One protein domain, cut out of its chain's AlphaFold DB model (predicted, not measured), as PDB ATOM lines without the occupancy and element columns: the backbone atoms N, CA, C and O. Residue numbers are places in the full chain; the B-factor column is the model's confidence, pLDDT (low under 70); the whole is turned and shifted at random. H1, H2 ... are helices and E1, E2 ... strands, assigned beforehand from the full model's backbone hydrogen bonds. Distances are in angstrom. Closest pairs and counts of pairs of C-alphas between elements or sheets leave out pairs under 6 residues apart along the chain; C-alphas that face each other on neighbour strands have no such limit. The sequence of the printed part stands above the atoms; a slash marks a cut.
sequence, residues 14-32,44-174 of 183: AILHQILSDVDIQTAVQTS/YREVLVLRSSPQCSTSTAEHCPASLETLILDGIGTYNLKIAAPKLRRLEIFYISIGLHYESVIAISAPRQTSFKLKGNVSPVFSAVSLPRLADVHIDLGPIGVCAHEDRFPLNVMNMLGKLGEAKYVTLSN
ATOM      1  N   ALA A  14     -37.823  -4.985  62.771       60.69
ATOM      2  CA  ALA A  14     -36.750  -5.832  63.287       60.69
ATOM      3  C   ALA A  14     -37.109  -7.335  63.307       60.69
ATOM      4  O   ALA A  14     -36.271  -8.172  62.978       60.69
ATOM      5  N   ILE A  15     -38.357  -7.678  63.646       66.50
ATOM      6  CA  ILE A  15     -38.801  -9.073  63.798       66.50
ATOM      7  C   ILE A  15     -39.010  -9.716  62.430       66.50
ATOM      8  O   ILE A  15     -38.624 -10.861  62.210       66.50
ATOM      9  N   LEU A  16     -39.563  -8.963  61.483       65.62
ATOM     10  CA  LEU A  16     -39.723  -9.431  60.112       65.62
ATOM     11  C   LEU A  16     -38.377  -9.668  59.432       65.62
ATOM     12  O   LEU A  16     -38.221 -10.673  58.752       65.62
ATOM     13  N   HIS A  17     -37.386  -8.802  59.656       61.41
ATOM     14  CA  HIS A  17     -36.033  -9.056  59.168       61.41
ATOM     15  C   HIS A  17     -35.419 -10.320  59.764       61.41
ATOM     16  O   HIS A  17     -34.753 -11.048  59.039       61.41
ATOM     17  N   GLN A  18     -35.657 -10.591  61.046       62.72
ATOM     18  CA  GLN A  18     -35.146 -11.793  61.696       62.72
ATOM     19  C   GLN A  18     -35.801 -13.060  61.126       62.72
ATOM     20  O   GLN A  18     -35.099 -13.978  60.726       62.72
ATOM     21  N   ILE A  19     -37.128 -13.064  60.974       68.06
ATOM     22  CA  ILE A  19     -37.856 -14.186  60.365       68.06
ATOM     23  C   ILE A  19     -37.412 -14.395  58.911       68.06
ATOM     24  O   ILE A  19     -37.117 -15.515  58.516       68.06
ATOM     25  N   LEU A  20     -37.331 -13.321  58.115       63.31
ATOM     26  CA  LEU A  20     -36.932 -13.397  56.705       63.31
ATOM     27  C   LEU A  20     -35.458 -13.779  56.516       63.31
ATOM     28  O   LEU A  20     -35.102 -14.297  55.463       63.31
ATOM     29  N   SER A  21     -34.614 -13.509  57.512       62.50
ATOM     30  CA  SER A  21     -33.211 -13.918  57.518       62.50
ATOM     31  C   SER A  21     -33.048 -15.412  57.784       62.50
ATOM     32  O   SER A  21     -32.083 -15.994  57.300       62.50
ATOM     33  N   ASP A  22     -33.968 -16.015  58.538       62.34
ATOM     34  CA  ASP A  22     -33.901 -17.420  58.953       62.34
ATOM     35  C   ASP A  22     -34.652 -18.372  58.004       62.34
ATOM     36  O   ASP A  22     -34.535 -19.590  58.127       62.34
ATOM     37  N   VAL A  23     -35.408 -17.832  57.043       64.00
ATOM     38  CA  VAL A  23     -36.085 -18.607  55.992       64.00
ATOM     39  C   VAL A  23     -35.300 -18.570  54.683       64.00
ATOM     40  O   VAL A  23     -34.471 -17.694  54.433       64.00
ATOM     41  N   ASP A  24     -35.573 -19.537  53.814       65.50
ATOM     42  CA  ASP A  24     -34.985 -19.585  52.483       65.50
ATOM     43  C   ASP A  24     -35.460 -18.411  51.605       65.50
ATOM     44  O   ASP A  24     -36.521 -17.813  51.816       65.50
ATOM     45  N   ILE A  25     -34.675 -18.094  50.569       66.56
ATOM     46  CA  ILE A  25     -34.954 -16.975  49.656       66.56
ATOM     47  C   ILE A  25     -36.344 -17.115  49.012       66.56
ATOM     48  O   ILE A  25     -37.016 -16.107  48.800       66.56
ATOM     49  N   GLN A  26     -36.812 -18.334  48.724       66.81
ATOM     50  CA  GLN A  26     -38.121 -18.557  48.108       66.81
ATOM     51  C   GLN A  26     -39.249 -18.176  49.060       66.81
ATOM     52  O   GLN A  26     -40.134 -17.399  48.699       66.81
ATOM     53  N   THR A  27     -39.192 -18.690  50.285       65.88
ATOM     54  CA  THR A  27     -40.169 -18.414  51.334       65.88
ATOM     55  C   THR A  27     -40.164 -16.933  51.682       65.88
ATOM     56  O   THR A  27     -41.228 -16.326  51.814       65.88
ATOM     57  N   ALA A  28     -38.993 -16.299  51.736       66.94
ATOM     58  CA  ALA A  28     -38.881 -14.867  51.975       66.94
ATOM     59  C   ALA A  28     -39.514 -14.032  50.842       66.94
ATOM     60  O   ALA A  28     -40.225 -13.051  51.078       66.94
ATOM     61  N   VAL A  29     -39.311 -14.450  49.590       66.12
ATOM     62  CA  VAL A  29     -39.928 -13.840  48.406       66.12
ATOM     63  C   VAL A  29     -41.450 -14.020  48.390       66.12
ATOM     64  O   VAL A  29     -42.159 -13.097  48.005       66.12
ATOM     65  N   GLN A  30     -41.971 -15.166  48.828       63.34
ATOM     66  CA  GLN A  30     -43.411 -15.453  48.842       63.34
ATOM     67  C   GLN A  30     -44.153 -14.787  50.009       63.34
ATOM     68  O   GLN A  30     -45.280 -14.319  49.847       63.34
ATOM     69  N   THR A  31     -43.526 -14.710  51.182       58.72
ATOM     70  CA  THR A  31     -44.119 -14.108  52.391       58.72
ATOM     71  C   THR A  31     -44.070 -12.582  52.391       58.72
ATOM     72  O   THR A  31     -44.839 -11.945  53.107       58.72
ATOM     73  N   SER A  32     -43.212 -11.976  51.567       57.12
ATOM     74  CA  SER A  32     -43.104 -10.518  51.431       57.12
ATOM     75  C   SER A  32     -44.127  -9.897  50.475       57.12
ATOM     76  O   SER A  32     -44.413  -8.708  50.591       57.12
ATOM     77  N   TYR A  44     -43.956   4.317  45.355       42.44
ATOM     78  CA  TYR A  44     -44.469   2.951  45.464       42.44
ATOM     79  C   TYR A  44     -43.862   2.053  44.373       42.44
ATOM     80  O   TYR A  44     -44.314   2.052  43.230       42.44
ATOM     81  N   ARG A  45     -42.804   1.318  44.719       51.25
ATOM     82  CA  ARG A  45     -42.148   0.323  43.875       51.25
ATOM     83  C   ARG A  45     -41.929  -0.923  44.708       51.25
ATOM     84  O   ARG A  45     -41.539  -0.840  45.869       51.25
ATOM     85  N   GLU A  46     -42.214  -2.068  44.108       60.97
ATOM     86  CA  GLU A  46     -42.064  -3.371  44.742       60.97
ATOM     87  C   GLU A  46     -40.577  -3.714  44.873       60.97
ATOM     88  O   GLU A  46     -39.961  -4.245  43.945       60.97
ATOM     89  N   VAL A  47     -39.999  -3.328  46.012       59.88
ATOM     90  CA  VAL A  47     -38.608  -3.579  46.389       59.88
ATOM     91  C   VAL A  47     -38.589  -4.611  47.505       59.88
ATOM     92  O   VAL A  47     -39.073  -4.347  48.603       59.88
ATOM     93  N   LEU A  48     -37.987  -5.766  47.236       69.00
ATOM     94  CA  LEU A  48     -37.717  -6.778  48.245       69.00
ATOM     95  C   LEU A  48     -36.234  -6.764  48.606       69.00
ATOM     96  O   LEU A  48     -35.384  -6.952  47.737       69.00
ATOM     97  N   VAL A  49     -35.931  -6.561  49.889       68.38
ATOM     98  CA  VAL A  49     -34.570  -6.661  50.428       68.38
ATOM     99  C   VAL A  49     -34.491  -7.884  51.326       68.38
ATOM    100  O   VAL A  49     -35.098  -7.901  52.397       68.38
ATOM    101  N   LEU A  50     -33.733  -8.888  50.900       69.62
ATOM    102  CA  LEU A  50     -33.455 -10.076  51.694       69.62
ATOM    103  C   LEU A  50     -32.051  -9.984  52.251       69.62
ATOM    104  O   LEU A  50     -31.094  -9.782  51.507       69.62
ATOM    105  N   ARG A  51     -31.947 -10.126  53.568       61.88
ATOM    106  CA  ARG A  51     -30.674 -10.204  54.268       61.88
ATOM    107  C   ARG A  51     -30.494 -11.634  54.705       61.88
ATOM    108  O   ARG A  51     -31.307 -12.113  55.482       61.88
ATOM    109  N   SER A  52     -29.487 -12.306  54.166       57.00
ATOM    110  CA  SER A  52     -29.181 -13.664  54.605       57.00
ATOM    111  C   SER A  52     -28.413 -13.605  55.916       57.00
ATOM    112  O   SER A  52     -27.435 -12.864  56.032       57.00
ATOM    113  N   SER A  53     -28.796 -14.442  56.877       51.50
ATOM    114  CA  SER A  53     -27.867 -14.883  57.913       51.50
ATOM    115  C   SER A  53     -26.921 -15.919  57.279       51.50
ATOM    116  O   SER A  53     -27.327 -16.657  56.375       51.50
ATOM    117  N   PRO A  54     -25.642 -15.987  57.689       48.84
ATOM    118  CA  PRO A  54     -24.631 -16.838  57.044       48.84
ATOM    119  C   PRO A  54     -24.886 -18.357  57.151       48.84
ATOM    120  O   PRO A  54     -24.084 -19.138  56.653       48.84
ATOM    121  N   GLN A  55     -25.983 -18.780  57.788       45.09
ATOM    122  CA  GLN A  55     -26.312 -20.176  58.094       45.09
ATOM    123  C   GLN A  55     -27.402 -20.774  57.174       45.09
ATOM    124  O   GLN A  55     -27.772 -21.934  57.353       45.09
ATOM    125  N   CYS A  56     -27.957 -20.013  56.220       41.34
ATOM    126  CA  CYS A  56     -29.079 -20.477  55.390       41.34
ATOM    127  C   CYS A  56     -28.596 -21.354  54.215       41.34
ATOM    128  O   CYS A  56     -27.827 -20.905  53.362       41.34
ATOM    129  N   SER A  57     -29.029 -22.619  54.185       44.56
ATOM    130  CA  SER A  57     -28.457 -23.690  53.352       44.56
ATOM    131  C   SER A  57     -29.180 -23.965  52.024       44.56
ATOM    132  O   SER A  57     -28.740 -24.830  51.268       44.56
ATOM    133  N   THR A  58     -30.247 -23.235  51.680       47.38
ATOM    134  CA  THR A  58     -31.002 -23.446  50.429       47.38
ATOM    135  C   THR A  58     -31.436 -22.119  49.791       47.38
ATOM    136  O   THR A  58     -32.062 -21.271  50.421       47.38
ATOM    137  N   SER A  59     -31.089 -21.888  48.517       55.03
ATOM    138  CA  SER A  59     -31.348 -20.606  47.836       55.03
ATOM    139  C   SER A  59     -31.872 -20.777  46.408       55.03
ATOM    140  O   SER A  59     -31.169 -20.558  45.419       55.03
ATOM    141  N   THR A  60     -33.141 -21.144  46.281       55.38
ATOM    142  CA  THR A  60     -33.821 -21.255  44.985       55.38
ATOM    143  C   THR A  60     -35.037 -20.340  44.952       55.38
ATOM    144  O   THR A  60     -36.077 -20.684  45.486       55.38
ATOM    145  N   ALA A  61     -34.956 -19.185  44.293       59.22
ATOM    146  CA  ALA A  61     -36.113 -18.319  44.054       59.22
ATOM    147  C   ALA A  61     -36.767 -18.673  42.706       59.22
ATOM    148  O   ALA A  61     -36.754 -17.887  41.758       59.22
ATOM    149  N   GLU A  62     -37.290 -19.899  42.595       55.47
ATOM    150  CA  GLU A  62     -37.863 -20.413  41.337       55.47
ATOM    151  C   GLU A  62     -39.280 -19.879  41.052       55.47
ATOM    152  O   GLU A  62     -39.755 -19.963  39.924       55.47
ATOM    153  N   HIS A  63     -39.931 -19.253  42.039       56.72
ATOM    154  CA  HIS A  63     -41.287 -18.710  41.918       56.72
ATOM    155  C   HIS A  63     -41.390 -17.306  42.523       56.72
ATOM    156  O   HIS A  63     -42.105 -17.092  43.507       56.72
ATOM    157  N   CYS A  64     -40.667 -16.335  41.954       57.41
ATOM    158  CA  CYS A  64     -40.840 -14.942  42.356       57.41
ATOM    159  C   CYS A  64     -42.250 -14.441  41.987       57.41
ATOM    160  O   CYS A  64     -42.763 -14.773  40.913       57.41
ATOM    161  N   PRO A  65     -42.882 -13.614  42.837       65.50
ATOM    162  CA  PRO A  65     -44.191 -13.041  42.563       65.50
ATOM    163  C   PRO A  65     -44.172 -12.256  41.252       65.50
ATOM    164  O   PRO A  65     -43.217 -11.551  40.918       65.50
ATOM    165  N   ALA A  66     -45.277 -12.349  40.517       67.44
ATOM    166  CA  ALA A  66     -45.406 -11.790  39.177       67.44
ATOM    167  C   ALA A  66     -45.394 -10.253  39.127       67.44
ATOM    168  O   ALA A  66     -45.556  -9.688  38.044       67.44
ATOM    169  N   SER A  67     -45.267  -9.565  40.257       73.50
ATOM    170  CA  SER A  67     -45.266  -8.109  40.366       73.50
ATOM    171  C   SER A  67     -43.892  -7.529  40.744       73.50
ATOM    172  O   SER A  67     -43.629  -6.377  40.403       73.50
ATOM    173  N   LEU A  68     -42.988  -8.335  41.325       76.56
ATOM    174  CA  LEU A  68     -41.713  -7.866  41.876       76.56
ATOM    175  C   LEU A  68     -40.826  -7.228  40.803       76.56
ATOM    176  O   LEU A  68     -40.411  -7.883  39.843       76.56
ATOM    177  N   GLU A  69     -40.502  -5.949  40.999       83.62
ATOM    178  CA  GLU A  69     -39.682  -5.170  40.068       83.62
ATOM    179  C   GLU A  69     -38.241  -4.988  40.550       83.62
ATOM    180  O   GLU A  69     -37.345  -4.801  39.723       83.62
ATOM    181  N   THR A  70     -37.992  -5.032  41.860       83.56
ATOM    182  CA  THR A  70     -36.652  -4.872  42.436       83.56
ATOM    183  C   THR A  70     -36.372  -5.927  43.501       83.56
ATOM    184  O   THR A  70     -37.132  -6.061  44.456       83.56
ATOM    185  N   LEU A  71     -35.244  -6.624  43.368       84.56
ATOM    186  CA  LEU A  71     -34.750  -7.606  44.329       84.56
ATOM    187  C   LEU A  71     -33.332  -7.228  44.752       84.56
ATOM    188  O   LEU A  71     -32.454  -7.062  43.906       84.56
ATOM    189  N   ILE A  72     -33.117  -7.103  46.056       85.25
ATOM    190  CA  ILE A  72     -31.810  -6.854  46.658       85.25
ATOM    191  C   ILE A  72     -31.513  -8.022  47.594       85.25
ATOM    192  O   ILE A  72     -32.222  -8.234  48.576       85.25
ATOM    193  N   LEU A  73     -30.473  -8.780  47.276       82.06
ATOM    194  CA  LEU A  73     -29.949  -9.864  48.092       82.06
ATOM    195  C   LEU A  73     -28.682  -9.362  48.777       82.06
ATOM    196  O   LEU A  73     -27.671  -9.135  48.120       82.06
ATOM    197  N   ASP A  74     -28.753  -9.151  50.083       80.81
ATOM    198  CA  ASP A  74     -27.691  -8.563  50.891       80.81
ATOM    199  C   ASP A  74     -27.088  -9.627  51.821       80.81
ATOM    200  O   ASP A  74     -27.791 -10.245  52.620       80.81
ATOM    201  N   GLY A  75     -25.786  -9.871  51.694       71.44
ATOM    202  CA  GLY A  75     -25.041 -10.774  52.568       71.44
ATOM    203  C   GLY A  75     -25.181 -12.261  52.253       71.44
ATOM    204  O   GLY A  75     -25.103 -13.079  53.162       71.44
ATOM    205  N   ILE A  76     -25.400 -12.635  50.989       73.44
ATOM    206  CA  ILE A  76     -25.604 -14.044  50.625       73.44
ATOM    207  C   ILE A  76     -24.289 -14.839  50.601       73.44
ATOM    208  O   ILE A  76     -23.268 -14.354  50.117       73.44
ATOM    209  N   GLY A  77     -24.335 -16.080  51.098       69.50
ATOM    210  CA  GLY A  77     -23.203 -17.021  51.148       69.50
ATOM    211  C   GLY A  77     -23.435 -18.325  50.371       69.50
ATOM    212  O   GLY A  77     -22.788 -19.330  50.641       69.50
ATOM    213  N   THR A  78     -24.394 -18.337  49.441       69.75
ATOM    214  CA  THR A  78     -24.825 -19.555  48.734       69.75
ATOM    215  C   THR A  78     -24.006 -19.884  47.481       69.75
ATOM    216  O   THR A  78     -23.644 -19.004  46.704       69.75
ATOM    217  N   TYR A  79     -23.813 -21.179  47.230       72.56
ATOM    218  CA  TYR A  79     -23.104 -21.744  46.080       72.56
ATOM    219  C   TYR A  79     -24.002 -21.987  44.846       72.56
ATOM    220  O   TYR A  79     -23.493 -22.211  43.751       72.56
ATOM    221  N   ASN A  80     -25.332 -21.929  44.984       76.12
ATOM    222  CA  ASN A  80     -26.274 -22.089  43.869       76.12
ATOM    223  C   ASN A  80     -27.411 -21.076  43.979       76.12
ATOM    224  O   ASN A  80     -28.388 -21.305  44.688       76.12
ATOM    225  N   LEU A  81     -27.311 -19.975  43.246       80.75
ATOM    226  CA  LEU A  81     -28.346 -18.956  43.191       80.75
ATOM    227  C   LEU A  81     -29.161 -19.101  41.907       80.75
ATOM    228  O   LEU A  81     -28.656 -18.878  40.806       80.75
ATOM    229  N   LYS A  82     -30.446 -19.425  42.053       83.12
ATOM    230  CA  LYS A  82     -31.407 -19.422  40.944       83.12
ATOM    231  C   LYS A  82     -32.484 -18.377  41.185       83.12
ATOM    232  O   LYS A  82     -33.130 -18.399  42.231       83.12
ATOM    233  N   ILE A  83     -32.685 -17.489  40.217       83.19
ATOM    234  CA  ILE A  83     -33.704 -16.436  40.262       83.19
ATOM    235  C   ILE A  83     -34.548 -16.523  38.993       83.19
ATOM    236  O   ILE A  83     -34.032 -16.341  37.890       83.19
ATOM    237  N   ALA A  84     -35.849 -16.758  39.146       84.06
ATOM    238  CA  ALA A  84     -36.821 -16.693  38.058       84.06
ATOM    239  C   ALA A  84     -37.871 -15.627  38.380       84.06
ATOM    240  O   ALA A  84     -38.734 -15.821  39.235       84.06
ATOM    241  N   ALA A  85     -37.779 -14.475  37.714       82.62
ATOM    242  CA  ALA A  85     -38.603 -13.313  38.022       82.62
ATOM    243  C   ALA A  85     -39.013 -12.557  36.739       82.62
ATOM    244  O   ALA A  85     -38.241 -11.761  36.201       82.62
ATOM    245  N   PRO A  86     -40.245 -12.761  36.229       82.44
ATOM    246  CA  PRO A  86     -40.640 -12.315  34.887       82.44
ATOM    247  C   PRO A  86     -40.775 -10.792  34.733       82.44
ATOM    248  O   PRO A  86     -40.673 -10.273  33.618       82.44
ATOM    249  N   LYS A  87     -41.018 -10.063  35.832       84.00
ATOM    250  CA  LYS A  87     -41.143  -8.594  35.839       84.00
ATOM    251  C   LYS A  87     -39.987  -7.862  36.515       84.00
ATOM    252  O   LYS A  87     -40.012  -6.632  36.555       84.00
ATOM    253  N   LEU A  88     -38.969  -8.590  36.969       86.25
ATOM    254  CA  LEU A  88     -37.828  -7.999  37.653       86.25
ATOM    255  C   LEU A  88     -37.091  -7.046  36.715       86.25
ATOM    256  O   LEU A  88     -36.739  -7.417  35.598       86.25
ATOM    257  N   ARG A  89     -36.882  -5.811  37.171       88.38
ATOM    258  CA  ARG A  89     -36.153  -4.756  36.456       88.38
ATOM    259  C   ARG A  89     -34.776  -4.527  37.055       88.38
ATOM    260  O   ARG A  89     -33.832  -4.252  36.323       88.38
ATOM    261  N   ARG A  90     -34.665  -4.634  38.378       87.94
ATOM    262  CA  ARG A  90     -33.431  -4.391  39.117       87.94
ATOM    263  C   ARG A  90     -33.109  -5.579  40.010       87.94
ATOM    264  O   ARG A  90     -33.929  -5.969  40.836       87.94
ATOM    265  N   LEU A  91     -31.899  -6.096  39.860       89.06
ATOM    266  CA  LEU A  91     -31.345  -7.129  40.719       89.06
ATOM    267  C   LEU A  91     -30.022  -6.640  41.297       89.06
ATOM    268  O   LEU A  91     -29.105  -6.323  40.544       89.06
ATOM    269  N   GLU A  92     -29.923  -6.600  42.620       89.81
ATOM    270  CA  GLU A  92     -28.677  -6.320  43.325       89.81
ATOM    271  C   GLU A  92     -28.311  -7.510  44.204       89.81
ATOM    272  O   GLU A  92     -29.145  -8.029  44.941       89.81
ATOM    273  N   ILE A  93     -27.063  -7.955  44.112       86.94
ATOM    274  CA  ILE A  93     -26.544  -9.096  44.849       86.94
ATOM    275  C   ILE A  93     -25.261  -8.672  45.555       86.94
ATOM    276  O   ILE A  93     -24.304  -8.247  44.909       86.94
ATOM    277  N   PHE A  94     -25.233  -8.826  46.874       83.75
ATOM    278  CA  PHE A  94     -24.062  -8.638  47.715       83.75
ATOM    279  C   PHE A  94     -23.681  -9.965  48.369       83.75
ATOM    280  O   PHE A  94     -24.373 -10.464  49.256       83.75
ATOM    281  N   TYR A  95     -22.574 -10.535  47.907       78.62
ATOM    282  CA  TYR A  95     -21.997 -11.767  48.418       78.62
ATOM    283  C   TYR A  95     -21.052 -11.497  49.590       78.62
ATOM    284  O   TYR A  95     -20.129 -10.685  49.484       78.62
ATOM    285  N   ILE A  96     -21.227 -12.250  50.676       71.44
ATOM    286  CA  ILE A  96     -20.266 -12.331  51.779       71.44
ATOM    287  C   ILE A  96     -19.714 -13.754  51.792       71.44
ATOM    288  O   ILE A  96     -20.439 -14.711  52.050       71.44
ATOM    289  N   SER A  97     -18.421 -13.900  51.508       63.28
ATOM    290  CA  SER A  97     -17.746 -15.191  51.614       63.28
ATOM    291  C   SER A  97     -17.243 -15.399  53.040       63.28
ATOM    292  O   SER A  97     -16.391 -14.647  53.517       63.28
ATOM    293  N   ILE A  98     -17.765 -16.428  53.708       55.47
ATOM    294  CA  ILE A  98     -17.238 -16.946  54.974       55.47
ATOM    295  C   ILE A  98     -16.409 -18.211  54.708       55.47
ATOM    296  O   ILE A  98     -16.817 -19.330  54.982       55.47
ATOM    297  N   GLY A  99     -15.217 -18.026  54.142       52.41
ATOM    298  CA  GLY A  99     -14.104 -18.956  54.355       52.41
ATOM    299  C   GLY A  99     -14.073 -20.280  53.583       52.41
ATOM    300  O   GLY A  99     -13.155 -21.051  53.835       52.41
ATOM    301  N   LEU A 100     -14.970 -20.560  52.631       52.66
ATOM    302  CA  LEU A 100     -14.834 -21.727  51.744       52.66
ATOM    303  C   LEU A 100     -15.107 -21.344  50.284       52.66
ATOM    304  O   LEU A 100     -16.177 -20.856  49.924       52.66
ATOM    305  N   HIS A 101     -14.088 -21.523  49.445       58.59
ATOM    306  CA  HIS A 101     -14.054 -21.085  48.055       58.59
ATOM    307  C   HIS A 101     -14.764 -22.089  47.152       58.59
ATOM    308  O   HIS A 101     -14.146 -23.017  46.635       58.59
ATOM    309  N   TYR A 102     -16.057 -21.876  46.929       61.91
ATOM    310  CA  TYR A 102     -16.797 -22.575  45.887       61.91
ATOM    311  C   TYR A 102     -17.180 -21.603  44.773       61.91
ATOM    312  O   TYR A 102     -17.530 -20.444  45.011       61.91
ATOM    313  N   GLU A 103     -17.097 -22.087  43.537       72.44
ATOM    314  CA  GLU A 103     -17.771 -21.454  42.411       72.44
ATOM    315  C   GLU A 103     -19.259 -21.330  42.745       72.44
ATOM    316  O   GLU A 103     -19.896 -22.297  43.162       72.44
ATOM    317  N   SER A 104     -19.803 -20.124  42.607       76.56
ATOM    318  CA  SER A 104     -21.222 -19.881  42.839       76.56
ATOM    319  C   SER A 104     -21.941 -19.898  41.507       76.56
ATOM    320  O   SER A 104     -21.768 -18.992  40.689       76.56
ATOM    321  N   VAL A 105     -22.739 -20.937  41.279       83.75
ATOM    322  CA  VAL A 105     -23.548 -21.035  40.069       83.75
ATOM    323  C   VAL A 105     -24.689 -20.036  40.177       83.75
ATOM    324  O   VAL A 105     -25.498 -20.102  41.100       83.75
ATOM    325  N   ILE A 106     -24.753 -19.113  39.225       85.56
ATOM    326  CA  ILE A 106     -25.783 -18.081  39.150       85.56
ATOM    327  C   ILE A 106     -26.601 -18.323  37.880       85.56
ATOM    328  O   ILE A 106     -26.085 -18.283  36.760       85.56
ATOM    329  N   ALA A 107     -27.893 -18.583  38.060       88.06
ATOM    330  CA  ALA A 107     -28.867 -18.701  36.982       88.06
ATOM    331  C   ALA A 107     -29.961 -17.648  37.172       88.06
ATOM    332  O   ALA A 107     -30.594 -17.576  38.227       88.06
ATOM    333  N   ILE A 108     -30.176 -16.821  36.149       87.19
ATOM    334  CA  ILE A 108     -31.116 -15.700  36.206       87.19
ATOM    335  C   ILE A 108     -32.007 -15.739  34.967       87.19
ATOM    336  O   ILE A 108     -31.549 -15.560  33.838       87.19
ATOM    337  N   SER A 109     -33.302 -15.922  35.194       87.44
ATOM    338  CA  SER A 109     -34.350 -15.766  34.192       87.44
ATOM    339  C   SER A 109     -35.177 -14.531  34.536       87.44
ATOM    340  O   SER A 109     -36.079 -14.576  35.377       87.44
ATOM    341  N   ALA A 110     -34.824 -13.400  33.924       85.94
ATOM    342  CA  ALA A 110     -35.457 -12.112  34.180       85.94
ATOM    343  C   ALA A 110     -35.553 -11.294  32.874       85.94
ATOM    344  O   ALA A 110     -34.756 -10.386  32.629       85.94
ATOM    345  N   PRO A 111     -36.548 -11.580  32.010       86.50
ATOM    346  CA  PRO A 111     -36.628 -11.024  30.656       86.50
ATOM    347  C   PRO A 111     -36.841  -9.501  30.605       86.50
ATOM    348  O   PRO A 111     -36.674  -8.879  29.556       86.50
ATOM    349  N   ARG A 112     -37.241  -8.884  31.723       87.56
ATOM    350  CA  ARG A 112     -37.448  -7.433  31.853       87.56
ATOM    351  C   ARG A 112     -36.341  -6.723  32.631       87.56
ATOM    352  O   ARG A 112     -36.479  -5.526  32.879       87.56
ATOM    353  N   GLN A 113     -35.268  -7.428  32.989       88.25
ATOM    354  CA  GLN A 113     -34.186  -6.866  33.786       88.25
ATOM    355  C   GLN A 113     -33.450  -5.792  32.994       88.25
ATOM    356  O   GLN A 113     -33.006  -6.041  31.878       88.25
ATOM    357  N   THR A 114     -33.323  -4.605  33.581       89.56
ATOM    358  CA  THR A 114     -32.608  -3.460  33.007       89.56
ATOM    359  C   THR A 114     -31.331  -3.151  33.774       89.56
ATOM    360  O   THR A 114     -30.392  -2.638  33.181       89.56
ATOM    361  N   SER A 115     -31.284  -3.476  35.070       89.69
ATOM    362  CA  SER A 115     -30.147  -3.202  35.946       89.69
ATOM    363  C   SER A 115     -29.730  -4.451  36.719       89.69
ATOM    364  O   SER A 115     -30.566  -5.118  37.338       89.69
ATOM    365  N   PHE A 116     -28.436  -4.752  36.683       90.44
ATOM    366  CA  PHE A 116     -27.814  -5.840  37.422       90.44
ATOM    367  C   PHE A 116     -26.614  -5.327  38.208       90.44
ATOM    368  O   PHE A 116     -25.715  -4.705  37.644       90.44
ATOM    369  N   LYS A 117     -26.576  -5.630  39.503       90.44
ATOM    370  CA  LYS A 117     -25.443  -5.324  40.365       90.44
ATOM    371  C   LYS A 117     -24.966  -6.581  41.066       90.44
ATOM    372  O   LYS A 117     -25.749  -7.232  41.751       90.44
ATOM    373  N   LEU A 118     -23.681  -6.883  40.936       87.69
ATOM    374  CA  LEU A 118     -23.021  -7.963  41.658       87.69
ATOM    375  C   LEU A 118     -21.843  -7.386  42.429       87.69
ATOM    376  O   LEU A 118     -20.955  -6.778  41.838       87.69
ATOM    377  N   LYS A 119     -21.840  -7.588  43.742       86.00
ATOM    378  CA  LYS A 119     -20.770  -7.150  44.626       86.00
ATOM    379  C   LYS A 119     -20.324  -8.273  45.558       86.00
ATOM    380  O   LYS A 119     -21.162  -9.048  46.008       86.00
ATOM    381  N   GLY A 120     -19.036  -8.320  45.894       79.69
ATOM    382  CA  GLY A 120     -18.494  -9.189  46.944       79.69
ATOM    383  C   GLY A 120     -17.345 -10.087  46.489       79.69
ATOM    384  O   GLY A 120     -16.859  -9.981  45.368       79.69
ATOM    385  N   ASN A 121     -16.909 -10.983  47.373       74.00
ATOM    386  CA  ASN A 121     -15.781 -11.889  47.128       74.00
ATOM    387  C   ASN A 121     -16.293 -13.254  46.646       74.00
ATOM    388  O   ASN A 121     -16.315 -14.218  47.410       74.00
ATOM    389  N   VAL A 122     -16.753 -13.325  45.395       75.00
ATOM    390  CA  VAL A 122     -17.372 -14.525  44.806       75.00
ATOM    391  C   VAL A 122     -16.747 -14.854  43.454       75.00
ATOM    392  O   VAL A 122     -16.426 -13.941  42.701       75.00
ATOM    393  N   SER A 123     -16.598 -16.145  43.133       77.69
ATOM    394  CA  SER A 123     -16.269 -16.631  41.784       77.69
ATOM    395  C   SER A 123     -17.567 -17.044  41.075       77.69
ATOM    396  O   SER A 123     -18.097 -18.116  41.383       77.69
ATOM    397  N   PRO A 124     -18.153 -16.193  40.206       78.88
ATOM    398  CA  PRO A 124     -19.476 -16.442  39.643       78.88
ATOM    399  C   PRO A 124     -19.418 -17.353  38.412       78.88
ATOM    400  O   PRO A 124     -18.747 -17.042  37.433       78.88
ATOM    401  N   VAL A 125     -20.204 -18.427  38.404       84.81
ATOM    402  CA  VAL A 125     -20.400 -19.292  37.231       84.81
ATOM    403  C   VAL A 125     -21.802 -19.073  36.683       84.81
ATOM    404  O   VAL A 125     -22.792 -19.579  37.205       84.81
ATOM    405  N   PHE A 126     -21.906 -18.290  35.613       83.69
ATOM    406  CA  PHE A 126     -23.192 -18.002  34.983       83.69
ATOM    407  C   PHE A 126     -23.579 -19.191  34.108       83.69
ATOM    408  O   PHE A 126     -22.872 -19.488  33.148       83.69
ATOM    409  N   SER A 127     -24.676 -19.891  34.404       78.31
ATOM    410  CA  SER A 127     -25.068 -21.116  33.680       78.31
ATOM    411  C   SER A 127     -26.192 -20.857  32.675       78.31
ATOM    412  O   SER A 127     -25.968 -20.998  31.472       78.31
ATOM    413  N   ALA A 128     -27.343 -20.377  33.141       68.81
ATOM    414  CA  ALA A 128     -28.507 -20.038  32.326       68.81
ATOM    415  C   ALA A 128     -28.954 -18.602  32.629       68.81
ATOM    416  O   ALA A 128     -29.592 -18.342  33.650       68.81
ATOM    417  N   VAL A 129     -28.574 -17.665  31.757       77.50
ATOM    418  CA  VAL A 129     -28.851 -16.235  31.931       77.50
ATOM    419  C   VAL A 129     -29.582 -15.709  30.707       77.50
ATOM    420  O   VAL A 129     -29.071 -15.789  29.594       77.50
ATOM    421  N   SER A 130     -30.797 -15.203  30.917       79.00
ATOM    422  CA  SER A 130     -31.636 -14.609  29.870       79.00
ATOM    423  C   SER A 130     -32.032 -13.196  30.278       79.00
ATOM    424  O   SER A 130     -32.951 -13.004  31.078       79.00
ATOM    425  N   LEU A 131     -31.298 -12.212  29.749       81.00
ATOM    426  CA  LEU A 131     -31.419 -10.795  30.102       81.00
ATOM    427  C   LEU A 131     -31.463  -9.900  28.840       81.00
ATOM    428  O   LEU A 131     -30.623  -9.018  28.680       81.00
ATOM    429  N   PRO A 132     -32.443 -10.082  27.934       81.56
ATOM    430  CA  PRO A 132     -32.500  -9.402  26.630       81.56
ATOM    431  C   PRO A 132     -32.702  -7.879  26.705       81.56
ATOM    432  O   PRO A 132     -32.686  -7.197  25.686       81.56
ATOM    433  N   ARG A 133     -32.984  -7.334  27.893       84.62
ATOM    434  CA  ARG A 133     -33.244  -5.903  28.126       84.62
ATOM    435  C   ARG A 133     -32.218  -5.247  29.041       84.62
ATOM    436  O   ARG A 133     -32.429  -4.109  29.465       84.62
ATOM    437  N   LEU A 134     -31.147  -5.967  29.363       86.62
ATOM    438  CA  LEU A 134     -30.140  -5.486  30.286       86.62
ATOM    439  C   LEU A 134     -29.471  -4.242  29.707       86.62
ATOM    440  O   LEU A 134     -29.020  -4.249  28.570       86.62
ATOM    441  N   ALA A 135     -29.443  -3.164  30.480       87.81
ATOM    442  CA  ALA A 135     -28.828  -1.910  30.073       87.81
ATOM    443  C   ALA A 135     -27.621  -1.609  30.956       87.81
ATOM    444  O   ALA A 135     -26.539  -1.368  30.431       87.81
ATOM    445  N   ASP A 136     -27.804  -1.689  32.272       87.75
ATOM    446  CA  ASP A 136     -26.824  -1.262  33.263       87.75
ATOM    447  C   ASP A 136     -26.307  -2.456  34.062       87.75
ATOM    448  O   ASP A 136     -27.061  -3.142  34.759       87.75
ATOM    449  N   VAL A 137     -25.000  -2.681  33.998       90.38
ATOM    450  CA  VAL A 137     -24.305  -3.730  34.741       90.38
ATOM    451  C   VAL A 137     -23.240  -3.095  35.619       90.38
ATOM    452  O   VAL A 137     -22.385  -2.358  35.134       90.38
ATOM    453  N   HIS A 138     -23.268  -3.395  36.913       89.38
ATOM    454  CA  HIS A 138     -22.245  -2.962  37.858       89.38
ATOM    455  C   HIS A 138     -21.652  -4.157  38.596       89.38
ATOM    456  O   HIS A 138     -22.349  -4.836  39.351       89.38
ATOM    457  N   ILE A 139     -20.358  -4.381  38.397       87.12
ATOM    458  CA  ILE A 139     -19.611  -5.491  38.980       87.12
ATOM    459  C   ILE A 139     -18.533  -4.923  39.904       87.12
ATOM    460  O   ILE A 139     -17.616  -4.250  39.444       87.12
ATOM    461  N   ASP A 140     -18.657  -5.197  41.200       86.56
ATOM    462  CA  ASP A 140     -17.719  -4.806  42.263       86.56
ATOM    463  C   ASP A 140     -17.229  -6.068  42.984       86.56
ATOM    464  O   ASP A 140     -17.738  -6.452  44.041       86.56
ATOM    465  N   LEU A 141     -16.295  -6.784  42.359       79.25
ATOM    466  CA  LEU A 141     -15.736  -8.005  42.940       79.25
ATOM    467  C   LEU A 141     -14.513  -7.628  43.765       79.25
ATOM    468  O   LEU A 141     -13.548  -7.120  43.210       79.25
ATOM    469  N   GLY A 142     -14.563  -7.850  45.077       68.38
ATOM    470  CA  GLY A 142     -13.430  -7.565  45.956       68.38
ATOM    471  C   GLY A 142     -12.309  -8.604  45.819       68.38
ATOM    472  O   GLY A 142     -12.485  -9.628  45.148       68.38
ATOM    473  N   PRO A 143     -11.143  -8.372  46.454       58.59
ATOM    474  CA  PRO A 143     -10.056  -9.340  46.454       58.59
ATOM    475  C   PRO A 143     -10.567 -10.648  47.050       58.59
ATOM    476  O   PRO A 143     -10.970 -10.706  48.215       58.59
ATOM    477  N   ILE A 144     -10.567 -11.709  46.246       58.00
ATOM    478  CA  ILE A 144     -10.876 -13.028  46.775       58.00
ATOM    479  C   ILE A 144      -9.770 -13.385  47.763       58.00
ATOM    480  O   ILE A 144      -8.589 -13.201  47.471       58.00
ATOM    481  N   GLY A 145     -10.161 -13.855  48.950       54.69
ATOM    482  CA  GLY A 145      -9.217 -14.376  49.933       54.69
ATOM    483  C   GLY A 145      -8.297 -15.439  49.322       54.69
ATOM    484  O   GLY A 145      -8.593 -16.009  48.276       54.69
ATOM    485  N   VAL A 146      -7.189 -15.700  50.009       50.22
ATOM    486  CA  VAL A 146      -5.988 -16.451  49.583       50.22
ATOM    487  C   VAL A 146      -6.231 -17.858  48.989       50.22
ATOM    488  O   VAL A 146      -5.280 -18.488  48.544       50.22
ATOM    489  N   CYS A 147      -7.464 -18.379  48.955       45.47
ATOM    490  CA  CYS A 147      -7.757 -19.758  48.558       45.47
ATOM    491  C   CYS A 147      -8.685 -19.925  47.336       45.47
ATOM    492  O   CYS A 147      -9.210 -21.019  47.124       45.47
ATOM    493  N   ALA A 148      -8.875 -18.905  46.489       51.47
ATOM    494  CA  ALA A 148      -9.357 -19.185  45.132       51.47
ATOM    495  C   ALA A 148      -8.245 -19.871  44.333       51.47
ATOM    496  O   ALA A 148      -7.101 -19.430  44.376       51.47
ATOM    497  N   HIS A 149      -8.584 -20.910  43.565       54.19
ATOM    498  CA  HIS A 149      -7.763 -21.325  42.430       54.19
ATOM    499  C   HIS A 149      -7.576 -20.092  41.530       54.19
ATOM    500  O   HIS A 149      -8.501 -19.750  40.785       54.19
ATOM    501  N   GLU A 150      -6.435 -19.397  41.665       55.97
ATOM    502  CA  GLU A 150      -6.174 -18.083  41.048       55.97
ATOM    503  C   GLU A 150      -6.459 -18.101  39.536       55.97
ATOM    504  O   GLU A 150      -6.890 -17.094  38.981       55.97
ATOM    505  N   ASP A 151      -6.335 -19.265  38.896       62.25
ATOM    506  CA  ASP A 151      -6.466 -19.430  37.449       62.25
ATOM    507  C   ASP A 151      -7.915 -19.418  36.932       62.25
ATOM    508  O   ASP A 151      -8.174 -18.985  35.809       62.25
ATOM    509  N   ARG A 152      -8.895 -19.894  37.717       70.00
ATOM    510  CA  ARG A 152     -10.291 -20.029  37.237       70.00
ATOM    511  C   ARG A 152     -11.126 -18.781  37.447       70.00
ATOM    512  O   ARG A 152     -12.100 -18.568  36.728       70.00
ATOM    513  N   PHE A 153     -10.763 -17.957  38.423       74.94
ATOM    514  CA  PHE A 153     -11.527 -16.757  38.731       74.94
ATOM    515  C   PHE A 153     -11.581 -15.764  37.554       74.94
ATOM    516  O   PHE A 153     -12.692 -15.380  37.182       74.94
ATOM    517  N   PRO A 154     -10.456 -15.406  36.900       72.94
ATOM    518  CA  PRO A 154     -10.494 -14.538  35.727       72.94
ATOM    519  C   PRO A 154     -11.344 -15.123  34.597       72.94
ATOM    520  O   PRO A 154     -12.150 -14.411  34.003       72.94
ATOM    521  N   LEU A 155     -11.240 -16.432  34.346       77.81
ATOM    522  CA  LEU A 155     -12.023 -17.110  33.312       77.81
ATOM    523  C   LEU A 155     -13.531 -17.056  33.601       77.81
ATOM    524  O   LEU A 155     -14.326 -16.780  32.705       77.81
ATOM    525  N   ASN A 156     -13.929 -17.277  34.852       80.94
ATOM    526  CA  ASN A 156     -15.325 -17.219  35.277       80.94
ATOM    527  C   ASN A 156     -15.900 -15.805  35.134       80.94
ATOM    528  O   ASN A 156     -17.008 -15.647  34.618       80.94
ATOM    529  N   VAL A 157     -15.127 -14.776  35.499       79.62
ATOM    530  CA  VAL A 157     -15.507 -13.371  35.279       79.62
ATOM    531  C   VAL A 157     -15.646 -13.071  33.786       79.62
ATOM    532  O   VAL A 157     -16.654 -12.503  33.378       79.62
ATOM    533  N   MET A 158     -14.701 -13.502  32.947       80.12
ATOM    534  CA  MET A 158     -14.761 -13.282  31.495       80.12
ATOM    535  C   MET A 158     -15.958 -13.987  30.846       80.12
ATOM    536  O   MET A 158     -16.699 -13.374  30.078       80.12
ATOM    537  N   ASN A 159     -16.211 -15.247  31.203       84.81
ATOM    538  CA  ASN A 159     -17.378 -15.998  30.734       84.81
ATOM    539  C   ASN A 159     -18.692 -15.341  31.171       84.81
ATOM    540  O   ASN A 159     -19.658 -15.290  30.407       84.81
ATOM    541  N   MET A 160     -18.730 -14.832  32.401       86.06
ATOM    542  CA  MET A 160     -19.862 -14.086  32.931       86.06
ATOM    543  C   MET A 160     -20.103 -12.802  32.133       86.06
ATOM    544  O   MET A 160     -21.227 -12.586  31.682       86.06
ATOM    545  N   LEU A 161     -19.064 -12.002  31.872       82.94
ATOM    546  CA  LEU A 161     -19.173 -10.791  31.053       82.94
ATOM    547  C   LEU A 161     -19.649 -11.111  29.633       82.94
ATOM    548  O   LEU A 161     -20.533 -10.425  29.126       82.94
ATOM    549  N   GLY A 162     -19.155 -12.197  29.030       83.62
ATOM    550  CA  GLY A 162     -19.633 -12.681  27.732       83.62
ATOM    551  C   GLY A 162     -21.136 -12.982  27.725       83.62
ATOM    552  O   GLY A 162     -21.829 -12.654  26.766       83.62
ATOM    553  N   LYS A 163     -21.677 -13.524  28.823       84.25
ATOM    554  CA  LYS A 163     -23.124 -13.765  28.989       84.25
ATOM    555  C   LYS A 163     -23.941 -12.500  29.275       84.25
ATOM    556  O   LYS A 163     -25.162 -12.538  29.149       84.25
ATOM    557  N   LEU A 164     -23.293 -11.399  29.655       82.12
ATOM    558  CA  LEU A 164     -23.920 -10.094  29.883       82.12
ATOM    559  C   LEU A 164     -23.758  -9.125  28.698       82.12
ATOM    560  O   LEU A 164     -24.239  -7.999  28.790       82.12
ATOM    561  N   GLY A 165     -23.114  -9.547  27.602       67.94
ATOM    562  CA  GLY A 165     -22.643  -8.696  26.496       67.94
ATOM    563  C   GLY A 165     -23.689  -7.874  25.729       67.94
ATOM    564  O   GLY A 165     -23.311  -7.025  24.933       67.94
ATOM    565  N   GLU A 166     -24.984  -8.067  25.991       69.25
ATOM    566  CA  GLU A 166     -26.072  -7.209  25.486       69.25
ATOM    567  C   GLU A 166     -26.230  -5.898  26.292       69.25
ATOM    568  O   GLU A 166     -27.011  -5.017  25.923       69.25
ATOM    569  N   ALA A 167     -25.515  -5.752  27.414       79.19
ATOM    570  CA  ALA A 167     -25.580  -4.567  28.260       79.19
ATOM    571  C   ALA A 167     -24.964  -3.331  27.585       79.19
ATOM    572  O   ALA A 167     -23.857  -3.369  27.054       79.19
ATOM    573  N   LYS A 168     -25.662  -2.195  27.678       81.62
ATOM    574  CA  LYS A 168     -25.211  -0.906  27.124       81.62
ATOM    575  C   LYS A 168     -24.087  -0.267  27.934       81.62
ATOM    576  O   LYS A 168     -23.217   0.387  27.366       81.62
ATOM    577  N   TYR A 169     -24.130  -0.430  29.252       81.31
ATOM    578  CA  TYR A 169     -23.189   0.164  30.188       81.31
ATOM    579  C   TYR A 169     -22.701  -0.905  31.156       81.31
ATOM    580  O   TYR A 169     -23.487  -1.504  31.889       81.31
ATOM    581  N   VAL A 170     -21.387  -1.118  31.180       82.69
ATOM    582  CA  VAL A 170     -20.734  -2.027  32.122       82.69
ATOM    583  C   VAL A 170     -19.759  -1.218  32.963       82.69
ATOM    584  O   VAL A 170     -18.816  -0.625  32.449       82.69
ATOM    585  N   THR A 171     -20.002  -1.180  34.269       84.44
ATOM    586  CA  THR A 171     -19.091  -0.598  35.256       84.44
ATOM    587  C   THR A 171     -18.396  -1.723  36.000       84.44
ATOM    588  O   THR A 171     -19.054  -2.565  36.610       84.44
ATOM    589  N   LEU A 172     -17.067  -1.713  35.972       80.56
ATOM    590  CA  LEU A 172     -16.224  -2.643  36.709       80.56
ATOM    591  C   LEU A 172     -15.511  -1.871  37.820       80.56
ATOM    592  O   LEU A 172     -14.983  -0.784  37.594       80.56
ATOM    593  N   SER A 173     -15.520  -2.399  39.034       78.88
ATOM    594  CA  SER A 173     -14.869  -1.799  40.196       78.88
ATOM    595  C   SER A 173     -14.164  -2.880  41.009       78.88
ATOM    596  O   SER A 173     -14.623  -4.016  41.067       78.88
ATOM    597  N   ASN A 174     -13.022  -2.519  41.599       66.19
ATOM    598  CA  ASN A 174     -12.246  -3.363  42.515       66.19
ATOM    599  C   ASN A 174     -11.759  -4.724  41.965       66.19
ATOM    600  O   ASN A 174     -11.317  -5.570  42.737       66.19
TER     601      ASN A 174
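What this domain is: This is residues 14 to 32 and 44 to 174 of the 183 residues of an uncharacterized protein of Rhododendron simsii (UniProt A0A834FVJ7). The chain is wound in stacked turns, a short solenoid in which two sheets of parallel strands stand face to face: each of the turns E2 to E3, E4 to E5 and E6 to E7 gives one strand to the six-strand sheet and the next to the three-strand sheet. H2 caps the end at E1 with H1 close by, the long link from E1 to E2 makes a looser first turn, and at the other end H3 packs along E7 before E9 closes the larger sheet. The printed part has 150 residues, with three named helices and nine named strands in the order H1 H2 E1 E2 E3 E4 E5 E6 E7 E8 H3 E9. The sheets run E1 E2 E4 E6 E8 E9 and E3 E5 E7, both all parallel, and the class is mixed, helices and strands. The whole is compact, with a radius of gyration of the C-alphas of 14.7 A and spans of 41 by 34 by 22 A.

Where its parts are: H1, residues 14 to 22, is 12.7 A long and begins at C-alpha 14 at (-36.750, -5.832, 63.287). H2, residues 25 to 32, measures 10.5 A. After the cut come E1, residues 47 to 51, 13.0 A; E2, residues 70 to 76, 16.5 A; and E3, residues 80 to 84, 13.2 A. E4, residues 90 to 95, is 16.5 A long; E5, residues 103 to 109, is 19.4 A; and E6, residues 115 to 120, is 17.1 A. E7, residues 123 to 130, is 19.5 A long and bends by 65 degrees at residue 127; its C-alpha 123 is at (-16.269, -16.631, 41.784). E8, residues 136 to 141, spans 16.2 A, and H3, residues 152 to 163, spans 16.5 A. E9, residues 169 to 173, is 13.2 A long and ends at C-alpha 173 at (-14.869, -1.799, 40.196).

How they stand to each other: In the larger sheet E1 and E9 are the edge strands, and from edge to edge the strands' lines turn by 23 degrees. E1 and E2 are parallel at 7 degrees, with N 50 and O 72 within hydrogen-bond range at 2.8 A. E4 and E6 are parallel at 5 degrees, with N 93 and O 117 at 2.8 A. E8 and E9 are parallel at 14 degrees, with N 171 and O 137 at 2.8 A. In the smaller sheet E5 is the inner strand: N 83 of E3 and O 107 are 2.9 A apart, and N 125 of E7 and O 104 are 2.8 A apart. Residues 60 to 61 pair, parallel, with residues 82 to 83 of E3. E8, H3 and E9 form a strand-helix-strand unit, two parallel neighbour strands with a helix between them along the chain, and its crossover is right-handed. H3 lies over E7 at a height over the smaller sheet of 7.5 A and runs along the strands, at 19 degrees to E7 on the local plane. The closest C-alphas of E7 and H3 are those of Phe 126 and Met 160, 5.5 A apart. H2 lies over E1 at a height over the larger sheet of 9.5 A and runs slantwise to the strands, at 49 degrees to E1 on the local plane; the closest C-alphas are those of Ala 28 and Leu 50, 7.2 A apart. H1 only grazes the larger sheet with its residues 17 to 22. H1 and H2 are close but not clearly touching, at a shallow tilt of 31 degrees, opposite ways; the closest C-alphas are those of Leu 20 and Ala 28, 5.3 A apart. In H1, H2 and H3 every O i to N i+4 pair is within hydrogen-bond range.

The domain as a whole: The two C-alphas farthest apart are those of Tyr 44 and Asp 151, 44.8 A. Residues 33 to 43 are not printed, and C-alphas 32 and 44 are 14.8 A apart across this cut. Of the links that are printed whole, the one from E1 to E2, with 18 residues, is long. The mean pLDDT of the printed part is 72.7; 64 residues are under 70, among them residues 14 to 32, 44 to 66 and 142 to 151.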